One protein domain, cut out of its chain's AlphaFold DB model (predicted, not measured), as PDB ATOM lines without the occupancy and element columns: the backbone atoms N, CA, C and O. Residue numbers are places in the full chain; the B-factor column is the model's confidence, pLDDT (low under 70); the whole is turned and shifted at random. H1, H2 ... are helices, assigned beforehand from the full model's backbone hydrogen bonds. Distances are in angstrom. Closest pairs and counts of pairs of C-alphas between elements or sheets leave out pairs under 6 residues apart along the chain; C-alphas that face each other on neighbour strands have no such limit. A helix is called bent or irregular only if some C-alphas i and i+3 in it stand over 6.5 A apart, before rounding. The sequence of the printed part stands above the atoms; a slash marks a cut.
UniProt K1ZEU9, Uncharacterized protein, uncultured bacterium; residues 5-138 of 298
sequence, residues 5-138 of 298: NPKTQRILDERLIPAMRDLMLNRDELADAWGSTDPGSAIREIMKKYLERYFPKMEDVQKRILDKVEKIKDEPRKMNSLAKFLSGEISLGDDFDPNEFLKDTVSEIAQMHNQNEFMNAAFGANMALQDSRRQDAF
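This is residues 5 to 138 of the 298 residues of an uncharacterized protein of uncultured bacterium (UniProt K1ZEU9). Look for a body of crossed helices, H3 to H6, set round the bent first helix H1, whose arm H1b lies near the middle. The hairpin of H2 and H3 makes one side, and on another side runs the long last helix H7, whose residues 130 to 138 stick out. The printed part has 134 residues with seven named helices, H1 to H7 in order, and no named strand: all helix. It is compact, with a radius of gyration of the C-alphas of 15.0 A and spans of 37 by 35 by 34 A.

Start at H1, residues 6 to 25, the hub: by its hydrogen bonds it was assigned as one helix, but it is bent, with C-alphas 14 and 17 6.9 A apart, into H1a, residues 6 to 14, and H1b, residues 17 to 25. Next, H2, residues 27 to 35, and H3, residues 39 to 51, form a hairpin, closest at the C-alphas of Ala 33 and Ala 42, 4.9 A. H3 touches H1b with residues 50 to 51 alone, closest at C-alphas 51 and 19, 5.8 A. H4, residues 59 to 73, touches H3, closest at C-alphas 62 and 51, 5.9 A. H5, residues 76 to 87, touches H1b with residues 82 to 87 alone, closest at C-alphas 86 and 21, 5.7 A. H6, residues 98 to 112, touches H1a at a steep tilt of 63 degrees, closest at C-alphas 106 and 12, 6.2 A. H7, residues 115 to 138, only just touches H1a, with 3 pairs of C-alphas within 8 A, the closest 122 and 11, 7.4 A. Every O i to N i+4 pair is within hydrogen-bond range in H1a, H1b, H2, H3, H5 and H6, against 10 of 11 in H4 and 17 of 20 in H7.

Find C-alpha 6 at (65.308, 87.424, 68.987), where H1a begins. H7, 33.1 A long, has a kink of 29 degrees near residue 129 and ends at C-alpha 138, (93.701, 78.599, 66.245).

The C-alphas farthest apart, of Asp 95 and Phe 138, are 44.6 A apart. The printed part has no cut and no long link; pLDDT is under 70 at residues 90 to 94 and 113 to 138.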
ATOM      1  N   ASN A   5      62.517  90.340  71.595       80.06
ATOM      2  CA  ASN A   5      62.947  90.272  70.206       80.06
ATOM      3  C   ASN A   5      64.161  89.317  70.109       80.06
ATOM      4  O   ASN A   5      65.094  89.471  70.905       80.06
ATOM      5  N   PRO A   6      64.201  88.372  69.147       79.75
ATOM      6  CA  PRO A   6      65.308  87.424  68.987       79.75
ATOM      7  C   PRO A   6      66.694  88.075  68.976       79.75
ATOM      8  O   PRO A   6      67.671  87.505  69.457       79.75
ATOM      9  N   LYS A   7      66.794  89.305  68.465       75.06
ATOM     10  CA  LYS A   7      68.041  90.071  68.493       75.06
ATOM     11  C   LYS A   7      68.429  90.507  69.914       75.06
ATOM     12  O   LYS A   7      69.600  90.435  70.277       75.06
ATOM     13  N   THR A   8      67.465  90.934  70.728       81.81
ATOM     14  CA  THR A   8      67.672  91.335  72.131       81.81
ATOM     15  C   THR A   8      68.015  90.136  73.002       81.81
ATOM     16  O   THR A   8      68.932  90.223  73.815       81.81
ATOM     17  N   GLN A   9      67.370  88.996  72.753       84.31
ATOM     18  CA  GLN A   9      67.733  87.724  73.375       84.31
ATOM     19  C   GLN A   9      69.195  87.356  73.080       84.31
ATOM     20  O   GLN A   9      69.948  86.983  73.970       84.31
ATOM     21  N   ARG A  10      69.647  87.566  71.841       82.62
ATOM     22  CA  ARG A  10      71.039  87.310  71.471       82.62
ATOM     23  C   ARG A  10      72.039  88.216  72.198       82.62
ATOM     24  O   ARG A  10      73.110  87.747  72.563       82.62
ATOM     25  N   ILE A  11      71.716  89.490  72.427       84.81
ATOM     26  CA  ILE A  11      72.577  90.380  73.229       84.81
ATOM     27  C   ILE A  11      72.609  89.944  74.692       84.81
ATOM     28  O   ILE A  11      73.678  89.961  75.309       84.81
ATOM     29  N   LEU A  12      71.456  89.556  75.233       88.25
ATOM     30  CA  LEU A  12      71.361  89.011  76.579       88.25
ATOM     31  C   LEU A  12      72.325  87.828  76.745       88.25
ATOM     32  O   LEU A  12      73.179  87.862  77.629       88.25
ATOM     33  N   ASP A  13      72.264  86.856  75.835       87.06
ATOM     34  CA  ASP A  13      73.034  85.615  75.933       87.06
ATOM     35  C   ASP A  13      74.524  85.784  75.576       87.06
ATOM     36  O   ASP A  13      75.396  85.243  76.258       87.06
ATOM     37  N   GLU A  14      74.855  86.545  74.526       86.31
ATOM     38  CA  GLU A  14      76.241  86.669  74.044       86.31
ATOM     39  C   GLU A  14      77.061  87.751  74.765       86.31
ATOM     40  O   GLU A  14      78.294  87.711  74.703       86.31
ATOM     41  N   ARG A  15      76.414  88.734  75.413       87.25
ATOM     42  CA  ARG A  15      77.100  89.899  76.005       87.25
ATOM     43  C   ARG A  15      76.707  90.178  77.441       87.25
ATOM     44  O   ARG A  15      77.594  90.210  78.288       87.25
ATOM     45  N   LEU A  16      75.418  90.379  77.722       90.69
ATOM     46  CA  LEU A  16      74.992  90.815  79.054       90.69
ATOM     47  C   LEU A  16      75.254  89.732  80.105       90.69
ATOM     48  O   LEU A  16      75.857  90.036  81.125       90.69
ATOM     49  N   ILE A  17      74.864  88.479  79.857       91.75
ATOM     50  CA  ILE A  17      75.090  87.368  80.794       91.75
ATOM     51  C   ILE A  17      76.589  87.169  81.083       91.75
ATOM     52  O   ILE A  17      76.950  87.144  82.259       91.75
ATOM     53  N   PRO A  18      77.484  87.080  80.078       90.19
ATOM     54  CA  PRO A  18      78.927  87.025  80.321       90.19
ATOM     55  C   PRO A  18      79.471  88.223  81.109       90.19
ATOM     56  O   PRO A  18      80.213  88.028  82.067       90.19
ATOM     57  N   ALA A  19      79.061  89.445  80.760       90.06
ATOM     58  CA  ALA A  19      79.489  90.658  81.454       90.06
ATOM     59  C   ALA A  19      79.037  90.675  82.922       90.06
ATOM     60  O   ALA A  19      79.817  90.964  83.826       90.06
ATOM     61  N   MET A  20      77.779  90.312  83.165       92.25
ATOM     62  CA  MET A  20      77.199  90.213  84.499       92.25
ATOM     63  C   MET A  20      77.852  89.105  85.319       92.25
ATOM     64  O   MET A  20      78.069  89.280  86.514       92.25
ATOM     65  N   ARG A  21      78.207  87.977  84.692       91.19
ATOM     66  CA  ARG A  21      78.968  86.909  85.350       91.19
ATOM     67  C   ARG A  21      80.334  87.425  85.798       91.19
ATOM     68  O   ARG A  21      80.677  87.229  86.959       91.19
ATOM     69  N   ASP A  22      81.069  88.117  84.929       91.19
ATOM     70  CA  ASP A  22      82.380  88.683  85.272       91.19
ATOM     71  C   ASP A  22      82.278  89.724  86.402       91.19
ATOM     72  O   ASP A  22      83.104  89.716  87.314       91.19
ATOM     73  N   LEU A  23      81.229  90.556  86.411       91.88
ATOM     74  CA  LEU A  23      80.954  91.479  87.518       91.88
ATOM     75  C   LEU A  23      80.637  90.751  88.830       91.88
ATOM     76  O   LEU A  23      81.173  91.113  89.872       91.88
ATOM     77  N   MET A  24      79.773  89.731  88.805       91.69
ATOM     78  CA  MET A  24      79.376  89.008  90.022       91.69
ATOM     79  C   MET A  24      80.511  88.166  90.605       91.69
ATOM     80  O   MET A  24      80.583  88.009  91.824       91.69
ATOM     81  N   LEU A  25      81.416  87.656  89.764       89.88
ATOM     82  CA  LEU A  25      82.641  86.991  90.212       89.88
ATOM     83  C   LEU A  25      83.568  87.943  90.979       89.88
ATOM     84  O   LEU A  25      84.271  87.503  91.881       89.88
ATOM     85  N   ASN A  26      83.533  89.236  90.650       90.69
ATOM     86  CA  ASN A  26      84.357  90.280  91.261       90.69
ATOM     87  C   ASN A  26      83.498  91.286  92.044       90.69
ATOM     88  O   ASN A  26      83.789  92.481  92.082       90.69
ATOM     89  N   ARG A  27      82.417  90.806  92.675       87.94
ATOM     90  CA  ARG A  27      81.466  91.650  93.418       87.94
ATOM     91  C   ARG A  27      82.106  92.428  94.569       87.94
ATOM     92  O   ARG A  27      81.596  93.482  94.929       87.94
ATOM     93  N   ASP A  28      83.191  91.906  95.136       89.00
ATOM     94  CA  ASP A  28      83.900  92.546  96.243       89.00
ATOM     95  C   ASP A  28      84.620  93.810  95.739       89.00
ATOM     96  O   ASP A  28      84.473  94.869  96.336       89.00
ATOM     97  N   GLU A  29      85.252  93.756  94.555       90.25
ATOM     98  CA  GLU A  29      85.827  94.947  93.902       90.25
ATOM     99  C   GLU A  29      84.748  95.988  93.559       90.25
ATOM    100  O   GLU A  29      84.989  97.193  93.615       90.25
ATOM    101  N   LEU A  30      83.540  95.534  93.206       90.00
ATOM    102  CA  LEU A  30      82.407  96.417  92.934       90.00
ATOM    103  C   LEU A  30      81.898  97.099  94.216       90.00
ATOM    104  O   LEU A  30      81.596  98.294  94.202       90.00
ATOM    105  N   ALA A  31      81.837  96.362  95.328       88.88
ATOM    106  CA  ALA A  31      81.491  96.907  96.637       88.88
ATOM    107  C   ALA A  31      82.530  97.936  97.111       88.88
ATOM    108  O   ALA A  31      82.153  99.024  97.551       88.88
ATOM    109  N   ASP A  32      83.820  97.636  96.936       89.50
ATOM    110  CA  ASP A  32      84.920  98.554  97.241       89.50
ATOM    111  C   ASP A  32      84.856  99.820  96.376       89.50
ATOM    112  O   ASP A  32      85.039 100.932  96.877       89.50
ATOM    113  N   ALA A  33      84.526  99.682  95.086       89.31
ATOM    114  CA  ALA A  33      84.368 100.817  94.183       89.31
ATOM    115  C   ALA A  33      83.237 101.761  94.625       89.31
ATOM    116  O   ALA A  33      83.413 102.979  94.591       89.31
ATOM    117  N   TRP A  34      82.104 101.226  95.090       88.50
ATOM    118  CA  TRP A  34      81.013 102.042  95.635       88.50
ATOM    119  C   TRP A  34      81.320 102.649  97.010       88.50
ATOM    120  O   TRP A  34      80.789 103.711  97.325       88.50
ATOM    121  N   GLY A  35      82.153 101.993  97.824       86.44
ATOM    122  CA  GLY A  35      82.585 102.481  99.140       86.44
ATOM    123  C   GLY A  35      83.790 103.431  99.110       86.44
ATOM    124  O   GLY A  35      84.197 103.935 100.158       86.44
ATOM    125  N   SER A  36      84.375 103.665  97.933       89.06
ATOM    126  CA  SER A  36      85.583 104.474  97.755       89.06
ATOM    127  C   SER A  36      85.343 105.970  97.990       89.06
ATOM    128  O   SER A  36      84.240 106.490  97.834       89.06
ATOM    129  N   THR A  37      86.417 106.695  98.323       85.50
ATOM    130  CA  THR A  37      86.417 108.165  98.440       85.50
ATOM    131  C   THR A  37      86.150 108.855  97.097       85.50
ATOM    132  O   THR A  37      85.588 109.947  97.077       85.50
ATOM    133  N   ASP A  38      86.518 108.214  95.980       88.19
ATOM    134  CA  ASP A  38      86.160 108.635  94.621       88.19
ATOM    135  C   ASP A  38      85.494 107.469  93.867       88.19
ATOM    136  O   ASP A  38      86.158 106.720  93.136       88.19
ATOM    137  N   PRO A  39      84.175 107.285  94.046       87.25
ATOM    138  CA  PRO A  39      83.454 106.192  93.411       87.25
ATOM    139  C   PRO A  39      83.389 106.368  91.891       87.25
ATOM    140  O   PRO A  39      83.329 105.380  91.167       87.25
ATOM    141  N   GLY A  40      83.450 107.599  91.371       88.38
ATOM    142  CA  GLY A  40      83.380 107.852  89.932       88.38
ATOM    143  C   GLY A  40      84.568 107.252  89.179       88.38
ATOM    144  O   GLY A  40      84.385 106.585  88.158       88.38
ATOM    145  N   SER A  41      85.779 107.449  89.705       89.94
ATOM    146  CA  SER A  41      87.000 106.876  89.128       89.94
ATOM    147  C   SER A  41      87.047 105.352  89.276       89.94
ATOM    148  O   SER A  41      87.288 104.646  88.294       89.94
ATOM    149  N   ALA A  42      86.722 104.830  90.464       89.75
ATOM    150  CA  ALA A  42      86.728 103.389  90.718       89.75
ATOM    151  C   ALA A  42      85.707 102.644  89.837       89.75
ATOM    152  O   ALA A  42      86.027 101.637  89.208       89.75
ATOM    153  N   ILE A  43      84.495 103.183  89.699       91.31
ATOM    154  CA  ILE A  43      83.465 102.621  88.819       91.31
ATOM    155  C   ILE A  43      83.897 102.667  87.351       91.31
ATOM    156  O   ILE A  43      83.640 101.722  86.606       91.31
ATOM    157  N   ARG A  44      84.614 103.712  86.924       91.38
ATOM    158  CA  ARG A  44      85.186 103.771  85.573       91.38
ATOM    159  C   ARG A  44      86.245 102.693  85.336       91.38
ATOM    160  O   ARG A  44      86.306 102.141  84.237       91.38
ATOM    161  N   GLU A  45      87.035 102.350  86.345       92.44
ATOM    162  CA  GLU A  45      87.981 101.236  86.265       92.44
ATOM    163  C   GLU A  45      87.262  99.884  86.139       92.44
ATOM    164  O   GLU A  45      87.602  99.090  85.261       92.44
ATOM    165  N   ILE A  46      86.206  99.657  86.926       92.56
ATOM    166  CA  ILE A  46      85.350  98.460  86.834       92.56
ATOM    167  C   ILE A  46      84.714  98.338  85.443       92.56
ATOM    168  O   ILE A  46      84.746  97.265  84.832       92.56
ATOM    169  N   MET A  47      84.178  99.440  84.909       91.62
ATOM    170  CA  MET A  47      83.619  99.502  83.555       91.62
ATOM    171  C   MET A  47      84.653  99.065  82.509       91.62
ATOM    172  O   MET A  47      84.397  98.155  81.718       91.62
ATOM    173  N   LYS A  48      85.858  99.633  82.572       91.00
ATOM    174  CA  LYS A  48      86.978  99.298  81.685       91.00
ATOM    175  C   LYS A  48      87.424  97.836  81.806       91.00
ATOM    176  O   LYS A  48      87.682  97.174  80.803       91.00
ATOM    177  N   LYS A  49      87.501  97.312  83.028       90.31
ATOM    178  CA  LYS A  49      88.023  95.967  83.309       90.31
ATOM    179  C   LYS A  49      87.045  94.863  82.900       90.31
ATOM    180  O   LYS A  49      87.470  93.871  82.309       90.31
ATOM    181  N   TYR A  50      85.752  95.037  83.179       91.56
ATOM    182  CA  TYR A  50      84.761  93.961  83.049       91.56
ATOM    183  C   TYR A  50      83.719  94.188  81.960       91.56
ATOM    184  O   TYR A  50      83.266  93.225  81.348       91.56
ATOM    185  N   LEU A  51      83.334  95.436  81.686       90.00
ATOM    186  CA  LEU A  51      82.231  95.729  80.769       90.00
ATOM    187  C   LEU A  51      82.700  96.145  79.375       90.00
ATOM    188  O   LEU A  51      82.038  95.801  78.396       90.00
ATOM    189  N   GLU A  52      83.850  96.810  79.247       89.12
ATOM    190  CA  GLU A  52      84.360  97.306  77.961       89.12
ATOM    191  C   GLU A  52      84.584  96.185  76.942       89.12
ATOM    192  O   GLU A  52      84.282  96.349  75.759       89.12
ATOM    193  N   ARG A  53      85.010  95.004  77.402       86.56
ATOM    194  CA  ARG A  53      85.161  93.822  76.543       86.56
ATOM    195  C   ARG A  53      83.847  93.423  75.868       86.56
ATOM    196  O   ARG A  53      83.863  92.995  74.717       86.56
ATOM    197  N   TYR A  54      82.723  93.543  76.570       86.25
ATOM    198  CA  TYR A  54      81.404  93.145  76.071       86.25
ATOM    199  C   TYR A  54      80.625  94.307  75.471       86.25
ATOM    200  O   TYR A  54      79.740  94.075  74.655       86.25
ATOM    201  N   PHE A  55      80.948  95.546  75.825       86.31
ATOM    202  CA  PHE A  55      80.258  96.747  75.367       86.31
ATOM    203  C   PHE A  55      81.256  97.859  74.996       86.31
ATOM    204  O   PHE A  55      81.255  98.923  75.616       86.31
ATOM    205  N   PRO A  56      82.123  97.658  73.986       81.88
ATOM    206  CA  PRO A  56      83.176  98.617  73.672       81.88
ATOM    207  C   PRO A  56      82.590  99.914  73.120       81.88
ATOM    208  O   PRO A  56      81.660  99.886  72.312       81.88
ATOM    209  N   LYS A  57      83.159 101.049  73.542       80.94
ATOM    210  CA  LYS A  57      82.714 102.407  73.171       80.94
ATOM    211  C   LYS A  57      81.248 102.723  73.519       80.94
ATOM    212  O   LYS A  57      80.689 103.670  72.980       80.94
ATOM    213  N   MET A  58      80.628 101.947  74.411       85.19
ATOM    214  CA  MET A  58      79.255 102.150  74.881       85.19
ATOM    215  C   MET A  58      79.250 102.453  76.388       85.19
ATOM    216  O   MET A  58      78.708 101.678  77.170       85.19
ATOM    217  N   GLU A  59      79.883 103.557  76.806       88.50
ATOM    218  CA  GLU A  59      80.003 103.941  78.230       88.50
ATOM    219  C   GLU A  59      78.625 104.092  78.897       88.50
ATOM    220  O   GLU A  59      78.432 103.601  80.006       88.50
ATOM    221  N   ASP A  60      77.630 104.643  78.192       88.31
ATOM    222  CA  ASP A  60      76.256 104.774  78.702       88.31
ATOM    223  C   ASP A  60      75.614 103.419  79.032       88.31
ATOM    224  O   ASP A  60      74.925 103.273  80.043       88.31
ATOM    225  N   VAL A  61      75.873 102.397  78.209       88.69
ATOM    226  CA  VAL A  61      75.392 101.027  78.443       88.69
ATOM    227  C   VAL A  61      76.101 100.406  79.634       88.69
ATOM    228  O   VAL A  61      75.452  99.807  80.488       88.69
ATOM    229  N   GLN A  62      77.425 100.556  79.702       90.69
ATOM    230  CA  GLN A  62      78.223 100.032  80.810       90.69
ATOM    231  C   GLN A  62      77.752 100.633  82.138       90.69
ATOM    232  O   GLN A  62      77.493  99.902  83.093       90.69
ATOM    233  N   LYS A  63      77.533 101.950  82.160       91.25
ATOM    234  CA  LYS A  63      76.983 102.656  83.313       91.25
ATOM    235  C   LYS A  63      75.582 102.163  83.658       91.25
ATOM    236  O   LYS A  63      75.332 101.845  84.812       91.25
ATOM    237  N   ARG A  64      74.692 101.995  82.673       91.38
ATOM    238  CA  ARG A  64      73.327 101.503  82.922       91.38
ATOM    239  C   ARG A  64      73.299 100.107  83.540       91.38
ATOM    240  O   ARG A  64      72.455  99.834  84.394       91.38
ATOM    241  N   ILE A  65      74.204  99.229  83.112       92.25
ATOM    242  CA  ILE A  65      74.365  97.899  83.707       92.25
ATOM    243  C   ILE A  65      74.752  98.044  85.180       92.25
ATOM    244  O   ILE A  65      74.094  97.457  86.033       92.25
ATOM    245  N   LEU A  66      75.758  98.864  85.493       93.12
ATOM    246  CA  LEU A  66      76.178  99.090  86.877       93.12
ATOM    247  C   LEU A  66      75.090  99.754  87.723       93.12
ATOM    248  O   LEU A  66      74.880  99.309  88.844       93.12
ATOM    249  N   ASP A  67      74.331 100.708  87.181       92.31
ATOM    250  CA  ASP A  67      73.187 101.328  87.863       92.31
ATOM    251  C   ASP A  67      72.116 100.281  88.229       92.31
ATOM    252  O   ASP A  67      71.462 100.366  89.270       92.31
ATOM    253  N   LYS A  68      71.899  99.271  87.373       91.94
ATOM    254  CA  LYS A  68      70.967  98.165  87.650       91.94
ATOM    255  C   LYS A  68      71.471  97.269  88.774       91.94
ATOM    256  O   LYS A  68      70.668  96.875  89.617       91.94
ATOM    257  N   VAL A  69      72.769  96.966  88.803       91.88
ATOM    258  CA  VAL A  69      73.378  96.196  89.900       91.88
ATOM    259  C   VAL A  69      73.391  97.007  91.194       91.88
ATOM    260  O   VAL A  69      73.086  96.477  92.258       91.88
ATOM    261  N   GLU A  70      73.657  98.306  91.111       91.12
ATOM    262  CA  GLU A  70      73.643  99.215  92.253       91.12
ATOM    263  C   GLU A  70      72.279  99.228  92.948       91.12
ATOM    264  O   GLU A  70      72.220  99.173  94.171       91.12
ATOM    265  N   LYS A  71      71.172  99.196  92.197       91.00
ATOM    266  CA  LYS A  71      69.812  99.142  92.769       91.00
ATOM    267  C   LYS A  71      69.545  97.926  93.652       91.00
ATOM    268  O   LYS A  71      68.615  97.966  94.450       91.00
ATOM    269  N   ILE A  72      70.301  96.847  93.476       89.88
ATOM    270  CA  ILE A  72      70.145  95.612  94.251       89.88
ATOM    271  C   ILE A  72      71.327  95.361  95.195       89.88
ATOM    272  O   ILE A  72      71.320  94.353  95.900       89.88
ATOM    273  N   LYS A  73      72.327  96.256  95.242       86.81
ATOM    274  CA  LYS A  73      73.565  96.050  96.013       86.81
ATOM    275  C   LYS A  73      73.318  95.916  97.515       86.81
ATOM    276  O   LYS A  73      73.958  95.097  98.167       86.81
ATOM    277  N   ASP A  74      72.347  96.668  98.033       87.50
ATOM    278  CA  ASP A  74      71.986  96.689  99.455       87.50
ATOM    279  C   ASP A  74      71.120  95.481  99.858       87.50
ATOM    280  O   ASP A  74      70.768  95.311 101.024       87.50
ATOM    281  N   GLU A  75      70.794  94.607  98.899       90.12
ATOM    282  CA  GLU A  75      70.004  93.400  99.098       90.12
ATOM    283  C   GLU A  75      70.850  92.145  98.808       90.12
ATOM    284  O   GLU A  75      70.784  91.574  97.711       90.12
ATOM    285  N   PRO A  76      71.608  91.628  99.802       87.44
ATOM    286  CA  PRO A  76      72.507  90.487  99.616       87.44
ATOM    287  C   PRO A  76      71.816  89.245  99.050       87.44
ATOM    288  O   PRO A  76      72.438  88.454  98.346       87.44
ATOM    289  N   ARG A  77      70.520  89.065  99.342       87.69
ATOM    290  CA  ARG A  77      69.713  87.963  98.797       87.69
ATOM    291  C   ARG A  77      69.568  88.066  97.278       87.69
ATOM    292  O   ARG A  77      69.872  87.101  96.587       87.69
ATOM    293  N   LYS A  78      69.214  89.245  96.753       90.12
ATOM    294  CA  LYS A  78      69.078  89.486  95.306       90.12
ATOM    295  C   LYS A  78      70.409  89.317  94.584       90.12
ATOM    296  O   LYS A  78      70.477  88.607  93.584       90.12
ATOM    297  N   MET A  79      71.481  89.884  95.140       90.06
ATOM    298  CA  MET A  79      72.838  89.737  94.600       90.06
ATOM    299  C   MET A  79      73.298  88.273  94.570       90.06
ATOM    300  O   MET A  79      73.837  87.811  93.565       90.06
ATOM    301  N   ASN A  80      73.049  87.510  95.640       89.81
ATOM    302  CA  ASN A  80      73.388  86.086  95.680       89.81
ATOM    303  C   ASN A  80      72.530  85.254  94.717       89.81
ATOM    304  O   ASN A  80      73.064  84.357  94.068       89.81
ATOM    305  N   SER A  81      71.234  85.547  94.591       90.44
ATOM    306  CA  SER A  81      70.349  84.866  93.636       90.44
ATOM    307  C   SER A  81      70.794  85.113  92.191       90.44
ATOM    308  O   SER A  81      70.893  84.175  91.399       90.44
ATOM    309  N   LEU A  82      71.185  86.351  91.867       90.44
ATOM    310  CA  LEU A  82      71.760  86.702  90.571       90.44
ATOM    311  C   LEU A  82      73.080  85.965  90.301       90.44
ATOM    312  O   LEU A  82      73.257  85.401  89.223       90.44
ATOM    313  N   ALA A  83      73.987  85.909  91.278       89.75
ATOM    314  CA  ALA A  83      75.252  85.185  91.146       89.75
ATOM    315  C   ALA A  83      75.053  83.666  90.957       89.75
ATOM    316  O   ALA A  83      75.711  83.052  90.112       89.75
ATOM    317  N   LYS A  84      74.113  83.058  91.692       89.38
ATOM    318  CA  LYS A  84      73.733  81.643  91.537       89.38
ATOM    319  C   LYS A  84      73.146  81.361  90.160       89.38
ATOM    320  O   LYS A  84      73.599  80.456  89.465       89.38
ATOM    321  N   PHE A  85      72.217  82.202  89.713       90.44
ATOM    322  CA  PHE A  85      71.644  82.090  88.375       90.44
ATOM    323  C   PHE A  85      72.721  82.169  87.287       90.44
ATOM    324  O   PHE A  85      72.782  81.324  86.395       90.44
ATOM    325  N   LEU A  86      73.630  83.141  87.393       89.38
ATOM    326  CA  LEU A  86      74.718  83.317  86.433       89.38
ATOM    327  C   LEU A  86      75.755  82.192  86.489       89.38
ATOM    328  O   LEU A  86      76.426  81.971  85.485       89.38
ATOM    329  N   SER A  87      75.904  81.466  87.598       87.25
ATOM    330  CA  SER A  87      76.778  80.282  87.702       87.25
ATOM    331  C   SER A  87      76.092  78.977  87.279       87.25
ATOM    332  O   SER A  87      76.772  77.967  87.102       87.25
ATOM    333  N   GLY A  88      74.782  79.004  87.014       83.50
ATOM    334  CA  GLY A  88      73.994  77.817  86.673       83.50
ATOM    335  C   GLY A  88      73.559  77.003  87.893       83.50
ATOM    336  O   GLY A  88      73.096  75.873  87.741       83.50
ATOM    337  N   GLU A  89      73.698  77.562  89.096       83.44
ATOM    338  CA  GLU A  89      73.153  76.979  90.314       83.44
ATOM    339  C   GLU A  89      71.653  77.271  90.415       83.44
ATOM    340  O   GLU A  89      71.177  78.369  90.113       83.44
ATOM    341  N   ILE A  90      70.891  76.278  90.872       68.75
ATOM    342  CA  ILE A  90      69.453  76.436  91.087       68.75
ATOM    343  C   ILE A  90      69.259  77.327  92.316       68.75
ATOM    344  O   ILE A  90      69.542  76.920  93.445       68.75
ATOM    345  N   SER A  91      68.766  78.545  92.100       60.28
ATOM    346  CA  SER A  91      68.277  79.397  93.182       60.28
ATOM    347  C   SER A  91      66.852  78.962  93.536       60.28
ATOM    348  O   SER A  91      65.984  78.908  92.666       60.28
ATOM    349  N   LEU A  92      66.615  78.595  94.796       57.59
ATOM    350  CA  LEU A  92      65.295  78.216  95.302       57.59
ATOM    351  C   LEU A  92      64.821  79.273  96.303       57.59
ATOM    352  O   LEU A  92      65.507  79.520  97.290       57.59
ATOM    353  N   GLY A  93      63.619  79.814  96.081       61.41
ATOM    354  CA  GLY A  93      62.836  80.485  97.126       61.41
ATOM    355  C   GLY A  93      63.086  81.979  97.354       61.41
ATOM    356  O   GLY A  93      62.772  82.453  98.441       61.41
ATOM    357  N   ASP A  94      63.612  82.718  96.375       66.12
ATOM    358  CA  ASP A  94      63.709  84.182  96.460       66.12
ATOM    359  C   ASP A  94      62.578  84.865  95.667       66.12
ATOM    360  O   ASP A  94      62.276  84.461  94.546       66.12
ATOM    361  N   ASP A  95      62.015  85.956  96.206       80.00
ATOM    362  CA  ASP A  95      61.034  86.839  95.529       80.00
ATOM    363  C   ASP A  95      61.645  87.644  94.356       80.00
ATOM    364  O   ASP A  95      61.034  88.559  93.806       80.00
ATOM    365  N   PHE A  96      62.893  87.343  93.998       86.44
ATOM    366  CA  PHE A  96      63.652  87.994  92.945       86.44
ATOM    367  C   PHE A  96      63.886  87.006  91.809       86.44
ATOM    368  O   PHE A  96      64.549  85.991  92.018       86.44
ATOM    369  N   ASP A  97      63.384  87.336  90.618       88.44
ATOM    370  CA  ASP A  97      63.649  86.596  89.385       88.44
ATOM    371  C   ASP A  97      64.883  87.192  88.668       88.44
ATOM    372  O   ASP A  97      64.797  88.271  88.063       88.44
ATOM    373  N   PRO A  98      66.046  86.507  88.690       88.06
ATOM    374  CA  PRO A  98      67.251  86.988  88.021       88.06
ATOM    375  C   PRO A  98      67.100  87.037  86.499       88.06
ATOM    376  O   PRO A  98      67.722  87.871  85.842       88.06
ATOM    377  N   ASN A  99      66.276  86.157  85.925       89.12
ATOM    378  CA  ASN A  99      66.011  86.145  84.495       89.12
ATOM    379  C   ASN A  99      65.201  87.383  84.109       89.12
ATOM    380  O   ASN A  99      65.566  88.078  83.166       89.12
ATOM    381  N   GLU A 100      64.146  87.706  84.860       89.62
ATOM    382  CA  GLU A 100      63.367  88.928  84.632       89.62
ATOM    383  C   GLU A 100      64.231  90.186  84.784       89.62
ATOM    384  O   GLU A 100      64.206  91.050  83.910       89.62
ATOM    385  N   PHE A 101      65.086  90.246  85.810       91.25
ATOM    386  CA  PHE A 101      66.033  91.349  86.000       91.25
ATOM    387  C   PHE A 101      66.961  91.559  84.791       91.25
ATOM    388  O   PHE A 101      67.165  92.688  84.332       91.25
ATOM    389  N   LEU A 102      67.522  90.479  84.242       91.19
ATOM    390  CA  LEU A 102      68.401  90.555  83.073       91.19
ATOM    391  C   LEU A 102      67.634  90.940  81.800       91.19
ATOM    392  O   LEU A 102      68.128  91.729  80.990       91.19
ATOM    393  N   LYS A 103      66.416  90.417  81.637       89.75
ATOM    394  CA  LYS A 103      65.509  90.741  80.528       89.75
ATOM    395  C   LYS A 103      65.080  92.206  80.540       89.75
ATOM    396  O   LYS A 103      65.058  92.847  79.490       89.75
ATOM    397  N   ASP A 104      64.777  92.740  81.714       90.62
ATOM    398  CA  ASP A 104      64.462  94.151  81.907       90.62
ATOM    399  C   ASP A 104      65.687  95.028  81.606       90.62
ATOM    400  O   ASP A 104      65.613  95.971  80.819       90.62
ATOM    401  N   THR A 105      66.861  94.635  82.109       90.19
ATOM    402  CA  THR A 105      68.128  95.335  81.848       90.19
ATOM    403  C   THR A 105      68.443  95.420  80.352       90.19
ATOM    404  O   THR A 105      68.703  96.508  79.839       90.19
ATOM    405  N   VAL A 106      68.381  94.307  79.612       88.75
ATOM    406  CA  VAL A 106      68.648  94.323  78.163       88.75
ATOM    407  C   VAL A 106      67.576  95.097  77.388       88.75
ATOM    408  O   VAL A 106      67.887  95.728  76.379       88.75
ATOM    409  N   SER A 107      66.326  95.081  77.860       86.06
ATOM    410  CA  SER A 107      65.227  95.816  77.232       86.06
ATOM    411  C   SER A 107      65.420  97.321  77.368       86.06
ATOM    412  O   SER A 107      65.285  98.033  76.378       86.06
ATOM    413  N   GLU A 108      65.800  97.805  78.549       86.75
ATOM    414  CA  GLU A 108      66.113  99.220  78.764       86.75
ATOM    415  C   GLU A 108      67.314  99.679  77.934       86.75
ATOM    416  O   GLU A 108      67.261 100.723  77.285       86.75
ATOM    417  N   ILE A 109      68.383  98.880  77.892       84.81
ATOM    418  CA  ILE A 109      69.564  99.196  77.082       84.81
ATOM    419  C   ILE A 109      69.187  99.289  75.593       84.81
ATOM    420  O   ILE A 109      69.611 100.209  74.891       84.81
ATOM    421  N   ALA A 110      68.348  98.367  75.118       80.62
ATOM    422  CA  ALA A 110      67.849  98.350  73.747       80.62
ATOM    423  C   ALA A 110      66.835  99.470  73.434       80.62
ATOM    424  O   ALA A 110      66.503  99.663  72.265       80.62
ATOM    425  N   GLN A 111      66.312 100.168  74.447       81.31
ATOM    426  CA  GLN A 111      65.496 101.376  74.285       81.31
ATOM    427  C   GLN A 111      66.354 102.648  74.278       81.31
ATOM    428  O   GLN A 111      66.043 103.578  73.541       81.31
ATOM    429  N   MET A 112      67.428 102.691  75.077       74.94
ATOM    430  CA  MET A 112      68.352 103.834  75.145       74.94
ATOM    431  C   MET A 112      69.073 104.083  73.824       74.94
ATOM    432  O   MET A 112      69.218 105.219  73.381       74.94
ATOM    433  N   HIS A 113      69.526 103.008  73.195       66.06
ATOM    434  CA  HIS A 113      70.085 103.042  71.859       66.06
ATOM    435  C   HIS A 113      69.023 102.491  70.926       66.06
ATOM    436  O   HIS A 113      68.511 101.403  71.184       66.06
ATOM    437  N   ASN A 114      68.697 103.204  69.842       65.19
ATOM    438  CA  ASN A 114      67.821 102.667  68.800       65.19
ATOM    439  C   ASN A 114      68.212 101.212  68.535       65.19
ATOM    440  O   ASN A 114      69.393 100.951  68.295       65.19
ATOM    441  N   GLN A 115      67.258 100.272  68.597       62.56
ATOM    442  CA  GLN A 115      67.570  98.836  68.565       62.56
ATOM    443  C   GLN A 115      68.569  98.493  67.455       62.56
ATOM    444  O   GLN A 115      69.482  97.715  67.672       62.56
ATOM    445  N   ASN A 116      68.467  99.117  66.282       58.28
ATOM    446  CA  ASN A 116      69.402  98.880  65.184       58.28
ATOM    447  C   ASN A 116      70.829  99.388  65.446       58.28
ATOM    448  O   ASN A 116      71.781  98.703  65.090       58.28
ATOM    449  N   GLU A 117      71.004 100.548  66.075       63.12
ATOM    450  CA  GLU A 117      72.320 101.113  66.395       63.12
ATOM    451  C   GLU A 117      72.989 100.352  67.533       63.12
ATOM    452  O   GLU A 117      74.161  99.997  67.420       63.12
ATOM    453  N   PHE A 118      72.225 100.009  68.574       68.00
ATOM    454  CA  PHE A 118      72.712  99.154  69.650       68.00
ATOM    455  C   PHE A 118      73.174  97.807  69.113       68.00
ATOM    456  O   PHE A 118      74.269  97.359  69.420       68.00
ATOM    457  N   MET A 119      72.356  97.177  68.267       65.94
ATOM    458  CA  MET A 119      72.668  95.888  67.658       65.94
ATOM    459  C   MET A 119      73.878  95.996  66.737       65.94
ATOM    460  O   MET A 119      74.743  95.133  66.772       65.94
ATOM    461  N   ASN A 120      73.994  97.056  65.940       66.12
ATOM    462  CA  ASN A 120      75.149  97.246  65.068       66.12
ATOM    463  C   ASN A 120      76.428  97.533  65.862       66.12
ATOM    464  O   ASN A 120      77.480  97.017  65.501       66.12
ATOM    465  N   ALA A 121      76.363  98.275  66.967       65.12
ATOM    466  CA  ALA A 121      77.504  98.472  67.860       65.12
ATOM    467  C   ALA A 121      77.856  97.174  68.612       65.12
ATOM    468  O   ALA A 121      79.019  96.770  68.679       65.12
ATOM    469  N   ALA A 122      76.840  96.461  69.098       62.56
ATOM    470  CA  ALA A 122      76.959  95.191  69.802       62.56
ATOM    471  C   ALA A 122      77.284  93.997  68.885       62.56
ATOM    472  O   ALA A 122      77.725  92.957  69.349       62.56
ATOM    473  N   PHE A 123      77.126  94.083  67.571       63.03
ATOM    474  CA  PHE A 123      77.526  93.002  66.661       63.03
ATOM    475  C   PHE A 123      78.708  93.393  65.777       63.03
ATOM    476  O   PHE A 123      79.569  92.555  65.524       63.03
ATOM    477  N   GLY A 124      78.851  94.669  65.425       57.94
ATOM    478  CA  GLY A 124      80.031  95.214  64.752       57.94
ATOM    479  C   GLY A 124      81.290  95.106  65.612       57.94
ATOM    480  O   GLY A 124      82.340  94.701  65.120       57.94
ATOM    481  N   ALA A 125      81.185  95.318  66.926       53.78
ATOM    482  CA  ALA A 125      82.290  95.046  67.846       53.78
ATOM    483  C   ALA A 125      82.596  93.547  68.026       53.78
ATOM    484  O   ALA A 125      83.664  93.175  68.506       53.78
ATOM    485  N   ASN A 126      81.660  92.668  67.659       48.66
ATOM    486  CA  ASN A 126      81.846  91.224  67.761       48.66
ATOM    487  C   ASN A 126      82.779  90.692  66.658       48.66
ATOM    488  O   ASN A 126      83.340  89.619  66.836       48.66
ATOM    489  N   MET A 127      83.030  91.443  65.573       47.41
ATOM    490  CA  MET A 127      84.129  91.125  64.646       47.41
ATOM    491  C   MET A 127      85.490  91.187  65.353       47.41
ATOM    492  O   MET A 127      86.291  90.271  65.203       47.41
ATOM    493  N   ALA A 128      85.711  92.185  66.215       44.25
ATOM    494  CA  ALA A 128      86.948  92.290  66.992       44.25
ATOM    495  C   ALA A 128      87.078  91.160  68.035       44.25
ATOM    496  O   ALA A 128      88.141  90.566  68.183       44.25
ATOM    497  N   LEU A 129      85.980  90.795  68.710       45.25
ATOM    498  CA  LEU A 129      85.960  89.664  69.650       45.25
ATOM    499  C   LEU A 129      86.079  88.301  68.948       45.25
ATOM    500  O   LEU A 129      86.650  87.372  69.522       45.25
ATOM    501  N   GLN A 130      85.556  88.162  67.724       44.69
ATOM    502  CA  GLN A 130      85.737  86.963  66.907       44.69
ATOM    503  C   GLN A 130      87.180  86.812  66.442       44.69
ATOM    504  O   GLN A 130      87.654  85.683  66.433       44.69
ATOM    505  N   ASP A 131      87.898  87.889  66.123       42.62
ATOM    506  CA  ASP A 131      89.321  87.797  65.781       42.62
ATOM    507  C   ASP A 131      90.179  87.403  66.989       42.62
ATOM    508  O   ASP A 131      91.028  86.519  66.874       42.62
ATOM    509  N   SER A 132      89.880  87.924  68.185       39.75
ATOM    510  CA  SER A 132      90.537  87.474  69.421       39.75
ATOM    511  C   SER A 132      90.215  86.008  69.750       39.75
ATOM    512  O   SER A 132      91.114  85.233  70.068       39.75
ATOM    513  N   ARG A 133      88.951  85.576  69.604       45.53
ATOM    514  CA  ARG A 133      88.567  84.162  69.793       45.53
ATOM    515  C   ARG A 133      89.101  83.249  68.693       45.53
ATOM    516  O   ARG A 133      89.332  82.079  68.969       45.53
ATOM    517  N   ARG A 134      89.309  83.738  67.467       43.78
ATOM    518  CA  ARG A 134      89.924  82.976  66.372       43.78
ATOM    519  C   ARG A 134      91.410  82.784  66.598       43.78
ATOM    520  O   ARG A 134      91.879  81.694  66.314       43.78
ATOM    521  N   GLN A 135      92.126  83.763  67.148       37.69
ATOM    522  CA  GLN A 135      93.530  83.588  67.528       37.69
ATOM    523  C   GLN A 135      93.687  82.602  68.699       37.69
ATOM    524  O   GLN A 135      94.524  81.701  68.623       37.69
ATOM    525  N   ASP A 136      92.820  82.676  69.714       39.22
ATOM    526  CA  ASP A 136      92.790  81.711  70.826       39.22
ATOM    527  C   ASP A 136      92.348  80.303  70.380       39.22
ATOM    528  O   ASP A 136      92.908  79.291  70.808       39.22
ATOM    529  N   ALA A 137      91.371  80.207  69.472       38.53
ATOM    530  CA  ALA A 137      90.913  78.934  68.920       38.53
ATOM    531  C   ALA A 137      91.921  78.329  67.933       38.53
ATOM    532  O   ALA A 137      92.098  77.117  67.952       38.53
ATOM    533  N   PHE A 138      92.647  79.119  67.130       37.22
ATOM    534  CA  PHE A 138      93.701  78.599  66.245       37.22
ATOM    535  C   PHE A 138      94.891  78.036  67.029       37.22
ATOM    536  O   PHE A 138      95.467  77.028  66.617       37.22
TER     537      PHE A 138